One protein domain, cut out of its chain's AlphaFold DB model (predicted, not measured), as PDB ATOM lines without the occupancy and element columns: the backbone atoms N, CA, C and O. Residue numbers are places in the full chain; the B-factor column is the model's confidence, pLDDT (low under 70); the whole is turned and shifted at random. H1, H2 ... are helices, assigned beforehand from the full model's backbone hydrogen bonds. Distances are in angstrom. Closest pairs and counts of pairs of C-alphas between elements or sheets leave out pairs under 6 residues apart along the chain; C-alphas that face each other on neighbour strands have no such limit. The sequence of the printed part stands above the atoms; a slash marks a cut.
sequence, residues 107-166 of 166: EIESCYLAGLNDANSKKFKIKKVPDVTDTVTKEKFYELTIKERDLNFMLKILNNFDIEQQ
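What this domain is: This is residues 107 to 166 of the 166 residues of an uncharacterized protein of Candidatus Altiarchaeales archaeon HGW-Altiarchaeales-2 (UniProt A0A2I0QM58). Four short helices and the loops between them make a small body, with H2 toward one end and H3 toward the other, and H1 and H4 between these ends on different sides. The long loop of residues 124 to 137 leads from H2 past H1 to H3. The printed part has 60 residues, with four named helices in the order H1, H2, H3, H4 and no named strand. The class is all helix, though under half of the residues, 28 of 60, are in named elements. The whole is compact, with a radius of gyration of the C-alphas of 10.2 A and spans of 28 by 23 by 19 A.

Where its parts are: H1, residues 108 to 114, is 10.1 A long and begins at C-alpha 108, (327.864, 375.219, 210.656). H2, residues 118 to 123, is 8.6 A long. H3, residues 138 to 144, is 10.0 A long. H4, residues 151 to 158, is 10.7 A long and ends at C-alpha 158, (337.545, 381.235, 208.886).

How they stand to each other: H1 touches H3, with the C-alphas of Glu 109 and Lys 138 closest at 5.8 A. They run the same way at a steep tilt of 35.3 degrees, only just past shallow. H1 and H4 only just touch, with 3 pairs of C-alphas within 8 A, the closest those of Tyr 112 and Ile 157 at 6.7 A. They run the same way at a steep tilt of 44 degrees. H2 touches no helix. It is close to but not clearly touching H4, the C-alphas of Asn 120 and Ile 157 being closest at 8.0 A, at a shallow tilt of 27 degrees, opposite ways. H1 and H2 are only just apart, at 8.5 A. Every O i to N i+4 pair is within hydrogen-bond range in H2, H3 and H4, and 2 of 3 are in H1.

The domain as a whole: The two C-alphas farthest apart are those of Glu 148 and Glu 164, 28.1 A. The printed part has no cut. The link from H2 to H3, 14 residues, is long. The mean pLDDT of the printed part is 70.2, and 27 residues are under 70, among them residues 127 to 138, 144 to 149 and 163 to 166.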
ATOM      1  N   GLU A 107     325.472 371.477 212.573       63.78
ATOM      2  CA  GLU A 107     325.352 372.925 212.416       63.78
ATOM      3  C   GLU A 107     326.697 373.506 211.969       63.78
ATOM      4  O   GLU A 107     327.765 372.977 212.310       63.78
ATOM      5  N   ILE A 108     326.660 374.605 211.218       66.75
ATOM      6  CA  ILE A 108     327.864 375.219 210.656       66.75
ATOM      7  C   ILE A 108     328.905 375.558 211.739       66.75
ATOM      8  O   ILE A 108     330.104 375.471 211.479       66.75
ATOM      9  N   GLU A 109     328.479 375.847 212.976       71.94
ATOM     10  CA  GLU A 109     329.317 376.065 214.164       71.94
ATOM     11  C   GLU A 109     330.285 374.905 214.461       71.94
ATOM     12  O   GLU A 109     331.432 375.148 214.851       71.94
ATOM     13  N   SER A 110     329.878 373.657 214.212       68.75
ATOM     14  CA  SER A 110     330.770 372.495 214.317       68.75
ATOM     15  C   SER A 110     331.907 372.569 213.296       68.75
ATOM     16  O   SER A 110     333.060 372.280 213.622       68.75
ATOM     17  N   CYS A 111     331.616 373.032 212.075       68.44
ATOM     18  CA  CYS A 111     332.622 373.179 211.027       68.44
ATOM     19  C   CYS A 111     333.682 374.221 211.402       68.44
ATOM     20  O   CYS A 111     334.858 373.982 211.147       68.44
ATOM     21  N   TYR A 112     333.311 375.334 212.052       73.62
ATOM     22  CA  TYR A 112     334.284 376.332 212.530       73.62
ATOM     23  C   TYR A 112     335.309 375.734 213.501       73.62
ATOM     24  O   TYR A 112     336.472 376.130 213.454       73.62
ATOM     25  N   LEU A 113     334.903 374.797 214.367       73.38
ATOM     26  CA  LEU A 113     335.826 374.122 215.288       73.38
ATOM     27  C   LEU A 113     336.726 373.114 214.577       73.38
ATOM     28  O   LEU A 113     337.907 373.041 214.903       73.38
ATOM     29  N   ALA A 114     336.195 372.385 213.593       71.56
ATOM     30  CA  ALA A 114     336.948 371.371 212.857       71.56
ATOM     31  C   ALA A 114     338.151 371.954 212.092       71.56
ATOM     32  O   ALA A 114     339.135 371.263 211.864       71.56
ATOM     33  N   GLY A 115     338.092 373.232 211.708       73.62
ATOM     34  CA  GLY A 115     339.199 373.918 211.037       73.62
ATOM     35  C   GLY A 115     340.264 374.505 211.963       73.62
ATOM     36  O   GLY A 115     341.127 375.249 211.495       73.62
ATOM     37  N   LEU A 116     340.196 374.272 213.276       77.75
ATOM     38  CA  LEU A 116     341.144 374.838 214.231       77.75
ATOM     39  C   LEU A 116     342.202 373.818 214.638       77.75
ATOM     40  O   LEU A 116     341.933 372.889 215.388       77.75
ATOM     41  N   ASN A 117     343.450 374.075 214.255       75.12
ATOM     42  CA  ASN A 117     344.593 373.398 214.862       75.12
ATOM     43  C   ASN A 117     344.892 373.941 216.278       75.12
ATOM     44  O   ASN A 117     344.351 374.966 216.713       75.12
ATOM     45  N   ASP A 118     345.794 373.280 217.007       75.00
ATOM     46  CA  ASP A 118     346.173 373.658 218.378       75.00
ATOM     47  C   ASP A 118     346.668 375.105 218.505       75.00
ATOM     48  O   ASP A 118     346.395 375.791 219.499       75.00
ATOM     49  N   ALA A 119     347.403 375.589 217.501       78.00
ATOM     50  CA  ALA A 119     347.931 376.948 217.490       78.00
ATOM     51  C   ALA A 119     346.796 377.981 217.385       78.00
ATOM     52  O   ALA A 119     346.752 378.943 218.159       78.00
ATOM     53  N   ASN A 120     345.841 377.752 216.481       77.69
ATOM     54  CA  ASN A 120     344.683 378.618 216.287       77.69
ATOM     55  C   ASN A 120     343.705 378.535 217.466       77.69
ATOM     56  O   ASN A 120     343.223 379.568 217.934       77.69
ATOM     57  N   SER A 121     343.495 377.348 218.033       77.56
ATOM     58  CA  SER A 121     342.676 377.148 219.236       77.56
ATOM     59  C   SER A 121     343.181 377.976 220.422       77.56
ATOM     60  O   SER A 121     342.407 378.692 221.067       77.56
ATOM     61  N   LYS A 122     344.502 377.972 220.664       78.94
ATOM     62  CA  LYS A 122     345.143 378.811 221.693       78.94
ATOM     63  C   LYS A 122     345.018 380.300 221.378       78.94
ATOM     64  O   LYS A 122     344.659 381.081 222.261       78.94
ATOM     65  N   LYS A 123     345.260 380.701 220.122       79.75
ATOM     66  CA  LYS A 123     345.132 382.094 219.652       79.75
ATOM     67  C   LYS A 123     343.732 382.659 219.900       79.75
ATOM     68  O   LYS A 123     343.599 383.807 220.322       79.75
ATOM     69  N   PHE A 124     342.698 381.852 219.675       77.75
ATOM     70  CA  PHE A 124     341.302 382.244 219.875       77.75
ATOM     71  C   PHE A 124     340.775 381.986 221.293       77.75
ATOM     72  O   PHE A 124     339.618 382.295 221.570       77.75
ATOM     73  N   LYS A 125     341.630 381.504 222.208       77.75
ATOM     74  CA  LYS A 125     341.299 381.193 223.609       77.75
ATOM     75  C   LYS A 125     340.108 380.234 223.747       77.75
ATOM     76  O   LYS A 125     339.283 380.393 224.647       77.75
ATOM     77  N   ILE A 126     340.016 379.248 222.858       76.94
ATOM     78  CA  ILE A 126     338.988 378.208 222.933       76.94
ATOM     79  C   ILE A 126     339.389 377.219 224.026       76.94
ATOM     80  O   ILE A 126     340.502 376.696 224.027       76.94
ATOM     81  N   LYS A 127     338.500 377.025 225.008       66.50
ATOM     82  CA  LYS A 127     338.843 376.391 226.295       66.50
ATOM     83  C   LYS A 127     339.263 374.922 226.161       66.50
ATOM     84  O   LYS A 127     340.104 374.483 226.939       66.50
ATOM     85  N   LYS A 128     338.691 374.192 225.194       67.75
ATOM     86  CA  LYS A 128     339.100 372.850 224.740       67.75
ATOM     87  C   LYS A 128     338.279 372.482 223.498       67.75
ATOM     88  O   LYS A 128     337.057 372.431 223.600       67.75
ATOM     89  N   VAL A 129     338.913 372.264 222.345       63.81
ATOM     90  CA  VAL A 129     338.202 371.752 221.159       63.81
ATOM     91  C   VAL A 129     337.867 370.274 221.414       63.81
ATOM     92  O   VAL A 129     338.744 369.548 221.883       63.81
ATOM     93  N   PRO A 130     336.613 369.828 221.223       63.22
ATOM     94  CA  PRO A 130     336.264 368.415 221.332       63.22
ATOM     95  C   PRO A 130     336.993 367.578 220.275       63.22
ATOM     96  O   PRO A 130     337.128 368.026 219.143       63.22
ATOM     97  N   ASP A 131     337.378 366.346 220.622       61.28
ATOM     98  CA  ASP A 131     338.038 365.416 219.686       61.28
ATOM     99  C   ASP A 131     337.126 365.019 218.504       61.28
ATOM    100  O   ASP A 131     337.601 364.575 217.465       61.28
ATOM    101  N   VAL A 132     335.807 365.185 218.663       59.91
ATOM    102  CA  VAL A 132     334.798 365.005 217.614       59.91
ATOM    103  C   VAL A 132     333.862 366.212 217.641       59.91
ATOM    104  O   VAL A 132     333.201 366.469 218.651       59.91
ATOM    105  N   THR A 133     333.796 366.964 216.541       62.31
ATOM    106  CA  THR A 133     332.959 368.171 216.439       62.31
ATOM    107  C   THR A 133     331.507 367.861 216.096       62.31
ATOM    108  O   THR A 133     330.648 368.704 216.307       62.31
ATOM    109  N   ASP A 134     331.207 366.636 215.662       61.34
ATOM    110  CA  ASP A 134     329.900 366.199 215.157       61.34
ATOM    111  C   ASP A 134     328.730 366.323 216.138       61.34
ATOM    112  O   ASP A 134     327.567 366.235 215.739       61.34
ATOM    113  N   THR A 135     329.031 366.492 217.423       60.34
ATOM    114  CA  THR A 135     328.050 366.643 218.502       60.34
ATOM    115  C   THR A 135     327.979 368.069 219.047       60.34
ATOM    116  O   THR A 135     327.314 368.298 220.058       60.34
ATOM    117  N   VAL A 136     328.707 369.021 218.456       66.19
ATOM    118  CA  VAL A 136     328.742 370.403 218.935       66.19
ATOM    119  C   VAL A 136     327.529 371.161 218.406       66.19
ATOM    120  O   VAL A 136     327.432 371.477 217.225       66.19
ATOM    121  N   THR A 137     326.608 371.495 219.304       68.50
ATOM    122  CA  THR A 137     325.521 372.430 218.996       68.50
ATOM    123  C   THR A 137     326.017 373.875 219.036       68.50
ATOM    124  O   THR A 137     327.063 374.177 219.618       68.50
ATOM    125  N   LYS A 138     325.237 374.796 218.481       69.19
ATOM    126  CA  LYS A 138     325.439 376.244 218.506       69.19
ATOM    127  C   LYS A 138     325.630 376.769 219.923       69.19
ATOM    128  O   LYS A 138     326.544 377.552 220.174       69.19
ATOM    129  N   GLU A 139     324.817 376.313 220.872       71.12
ATOM    130  CA  GLU A 139     324.962 376.679 222.283       71.12
ATOM    131  C   GLU A 139     326.309 376.200 222.816       71.12
ATOM    132  O   GLU A 139     327.042 376.966 223.446       71.12
ATOM    133  N   LYS A 140     326.677 374.951 222.496       71.31
ATOM    134  CA  LYS A 140     327.943 374.378 222.943       71.31
ATOM    135  C   LYS A 140     329.147 375.094 222.336       71.31
ATOM    136  O   LYS A 140     330.139 375.304 223.030       71.31
ATOM    137  N   PHE A 141     329.059 375.507 221.077       74.88
ATOM    138  CA  PHE A 141     330.069 376.332 220.429       74.88
ATOM    139  C   PHE A 141     330.281 377.642 221.195       74.88
ATOM    140  O   PHE A 141     331.412 377.954 221.570       74.88
ATOM    141  N   TYR A 142     329.208 378.373 221.512       72.75
ATOM    142  CA  TYR A 142     329.344 379.636 222.236       72.75
ATOM    143  C   TYR A 142     329.875 379.455 223.663       72.75
ATOM    144  O   TYR A 142     330.686 380.273 224.086       72.75
ATOM    145  N   GLU A 143     329.544 378.365 224.368       74.75
ATOM    146  CA  GLU A 143     330.155 378.033 225.672       74.75
ATOM    147  C   GLU A 143     331.679 377.830 225.603       74.75
ATOM    148  O   GLU A 143     332.414 378.155 226.548       74.75
ATOM    149  N   LEU A 144     332.159 377.245 224.499       69.56
ATOM    150  CA  LEU A 144     333.581 376.980 224.268       69.56
ATOM    151  C   LEU A 144     334.359 378.256 223.927       69.56
ATOM    152  O   LEU A 144     335.571 378.324 224.170       69.56
ATOM    153  N   THR A 145     333.667 379.270 223.411       68.75
ATOM    154  CA  THR A 145     334.217 380.598 223.132       68.75
ATOM    155  C   THR A 145     334.049 381.534 224.337       68.75
ATOM    156  O   THR A 145     333.165 381.374 225.168       68.75
ATOM    157  N   ILE A 146     334.916 382.540 224.479       62.16
ATOM    158  CA  ILE A 146     334.826 383.531 225.580       62.16
ATOM    159  C   ILE A 146     333.846 384.673 225.224       62.16
ATOM    160  O   ILE A 146     333.746 385.666 225.939       62.16
ATOM    161  N   LYS A 147     333.139 384.579 224.095       59.94
ATOM    162  CA  LYS A 147     332.342 385.672 223.535       59.94
ATOM    163  C   LYS A 147     330.917 385.223 223.233       59.94
ATOM    164  O   LYS A 147     330.701 384.109 222.776       59.94
ATOM    165  N   GLU A 148     329.968 386.136 223.421       61.78
ATOM    166  CA  GLU A 148     328.651 386.050 222.781       61.78
ATOM    167  C   GLU A 148     328.801 386.070 221.247       61.78
ATOM    168  O   GLU A 148     329.880 386.390 220.736       61.78
ATOM    169  N   ARG A 149     327.735 385.736 220.502       67.81
ATOM    170  CA  ARG A 149     327.742 385.690 219.026       67.81
ATOM    171  C   ARG A 149     328.384 386.947 218.423       67.81
ATOM    172  O   ARG A 149     327.769 388.009 218.377       67.81
ATOM    173  N   ASP A 150     329.608 386.795 217.916       72.81
ATOM    174  CA  ASP A 150     330.431 387.863 217.337       72.81
ATOM    175  C   ASP A 150     330.856 387.459 215.919       72.81
ATOM    176  O   ASP A 150     331.766 386.650 215.719       72.81
ATOM    177  N   LEU A 151     330.200 388.048 214.916       68.38
ATOM    178  CA  LEU A 151     330.478 387.789 213.502       68.38
ATOM    179  C   LEU A 151     331.945 388.077 213.137       68.38
ATOM    180  O   LEU A 151     332.555 387.336 212.370       68.38
ATOM    181  N   ASN A 152     332.566 389.100 213.736       71.88
ATOM    182  CA  ASN A 152     333.972 389.415 213.473       71.88
ATOM    183  C   ASN A 152     334.908 388.337 214.026       71.88
ATOM    184  O   ASN A 152     335.992 388.118 213.483       71.88
ATOM    185  N   PHE A 153     334.518 387.674 215.113       76.19
ATOM    186  CA  PHE A 153     335.253 386.537 215.653       76.19
ATOM    187  C   PHE A 153     335.110 385.302 214.754       76.19
ATOM    188  O   PHE A 153     336.123 384.705 214.392       76.19
ATOM    189  N   MET A 154     333.893 384.998 214.302       74.56
ATOM    190  CA  MET A 154     333.616 383.906 213.357       74.56
ATOM    191  C   MET A 154     334.424 384.074 212.058       74.56
ATOM    192  O   MET A 154     335.132 383.166 211.625       74.56
ATOM    193  N   LEU A 155     334.433 385.283 211.482       73.69
ATOM    194  CA  LEU A 155     335.210 385.592 210.277       73.69
ATOM    195  C   LEU A 155     336.724 385.443 210.488       73.69
ATOM    196  O   LEU A 155     337.428 385.071 209.547       73.69
ATOM    197  N   LYS A 156     337.233 385.726 211.697       77.81
ATOM    198  CA  LYS A 156     338.648 385.521 212.042       77.81
ATOM    199  C   LYS A 156     339.007 384.040 212.113       77.81
ATOM    200  O   LYS A 156     340.094 383.698 211.654       77.81
ATOM    201  N   ILE A 157     338.123 383.192 212.643       77.81
ATOM    202  CA  ILE A 157     338.316 381.736 212.631       77.81
ATOM    203  C   ILE A 157     338.426 381.244 211.187       77.81
ATOM    204  O   ILE A 157     339.416 380.602 210.854       77.81
ATOM    205  N   LEU A 158     337.504 381.643 210.301       78.25
ATOM    206  CA  LEU A 158     337.545 381.235 208.886       78.25
ATOM    207  C   LEU A 158     338.831 381.654 208.175       78.25
ATOM    208  O   LEU A 158     339.377 380.897 207.383       78.25
ATOM    209  N   ASN A 159     339.354 382.843 208.477       79.25
ATOM    210  CA  ASN A 159     340.615 383.305 207.893       79.25
ATOM    211  C   ASN A 159     341.839 382.491 208.359       79.25
ATOM    212  O   ASN A 159     342.923 382.674 207.816       79.25
ATOM    213  N   ASN A 160     341.700 381.664 209.398       76.81
ATOM    214  CA  ASN A 160     342.755 380.794 209.923       76.81
ATOM    215  C   ASN A 160     342.323 379.316 209.855       76.81
ATOM    216  O   ASN A 160     342.833 378.501 210.616       76.81
ATOM    217  N   PHE A 161     341.358 378.989 208.991       75.81
ATOM    218  CA  PHE A 161     340.827 377.640 208.863       75.81
ATOM    219  C   PHE A 161     341.858 376.717 208.212       75.81
ATOM    220  O   PHE A 161     342.369 377.016 207.132       75.81
ATOM    221  N   ASP A 162     342.130 375.592 208.860       74.06
ATOM    222  CA  ASP A 162     343.045 374.558 208.395       74.06
ATOM    223  C   ASP A 162     342.246 373.340 207.913       74.06
ATOM    224  O   ASP A 162     341.529 372.702 208.680       74.06
ATOM    225  N   ILE A 163     342.315 373.060 206.611       66.69
ATOM    226  CA  ILE A 163     341.559 371.973 205.968       66.69
ATOM    227  C   ILE A 163     342.254 370.619 206.162       66.69
ATOM    228  O   ILE A 163     341.585 369.594 206.079       66.69
ATOM    229  N   GLU A 164     343.564 370.592 206.424       62.91
ATOM    230  CA  GLU A 164     344.343 369.346 206.510       62.91
ATOM    231  C   GLU A 164     344.112 368.569 207.820       62.91
ATOM    232  O   GLU A 164     344.660 367.486 208.000       62.91
ATOM    233  N   GLN A 165     343.288 369.107 208.724       50.75
ATOM    234  CA  GLN A 165     342.931 368.498 210.010       50.75
ATOM    235  C   GLN A 165     341.634 367.658 209.963       50.75
ATOM    236  O   GLN A 165     341.192 367.194 211.013       50.75
ATOM    237  N   GLN A 166     341.006 367.493 208.787       45.12
ATOM    238  CA  GLN A 166     339.759 366.724 208.599       45.12
ATOM    239  C   GLN A 166     339.992 365.274 208.169       45.12
ATOM    240  O   GLN A 166     340.831 365.049 207.269       45.12
TER     241      GLN A 166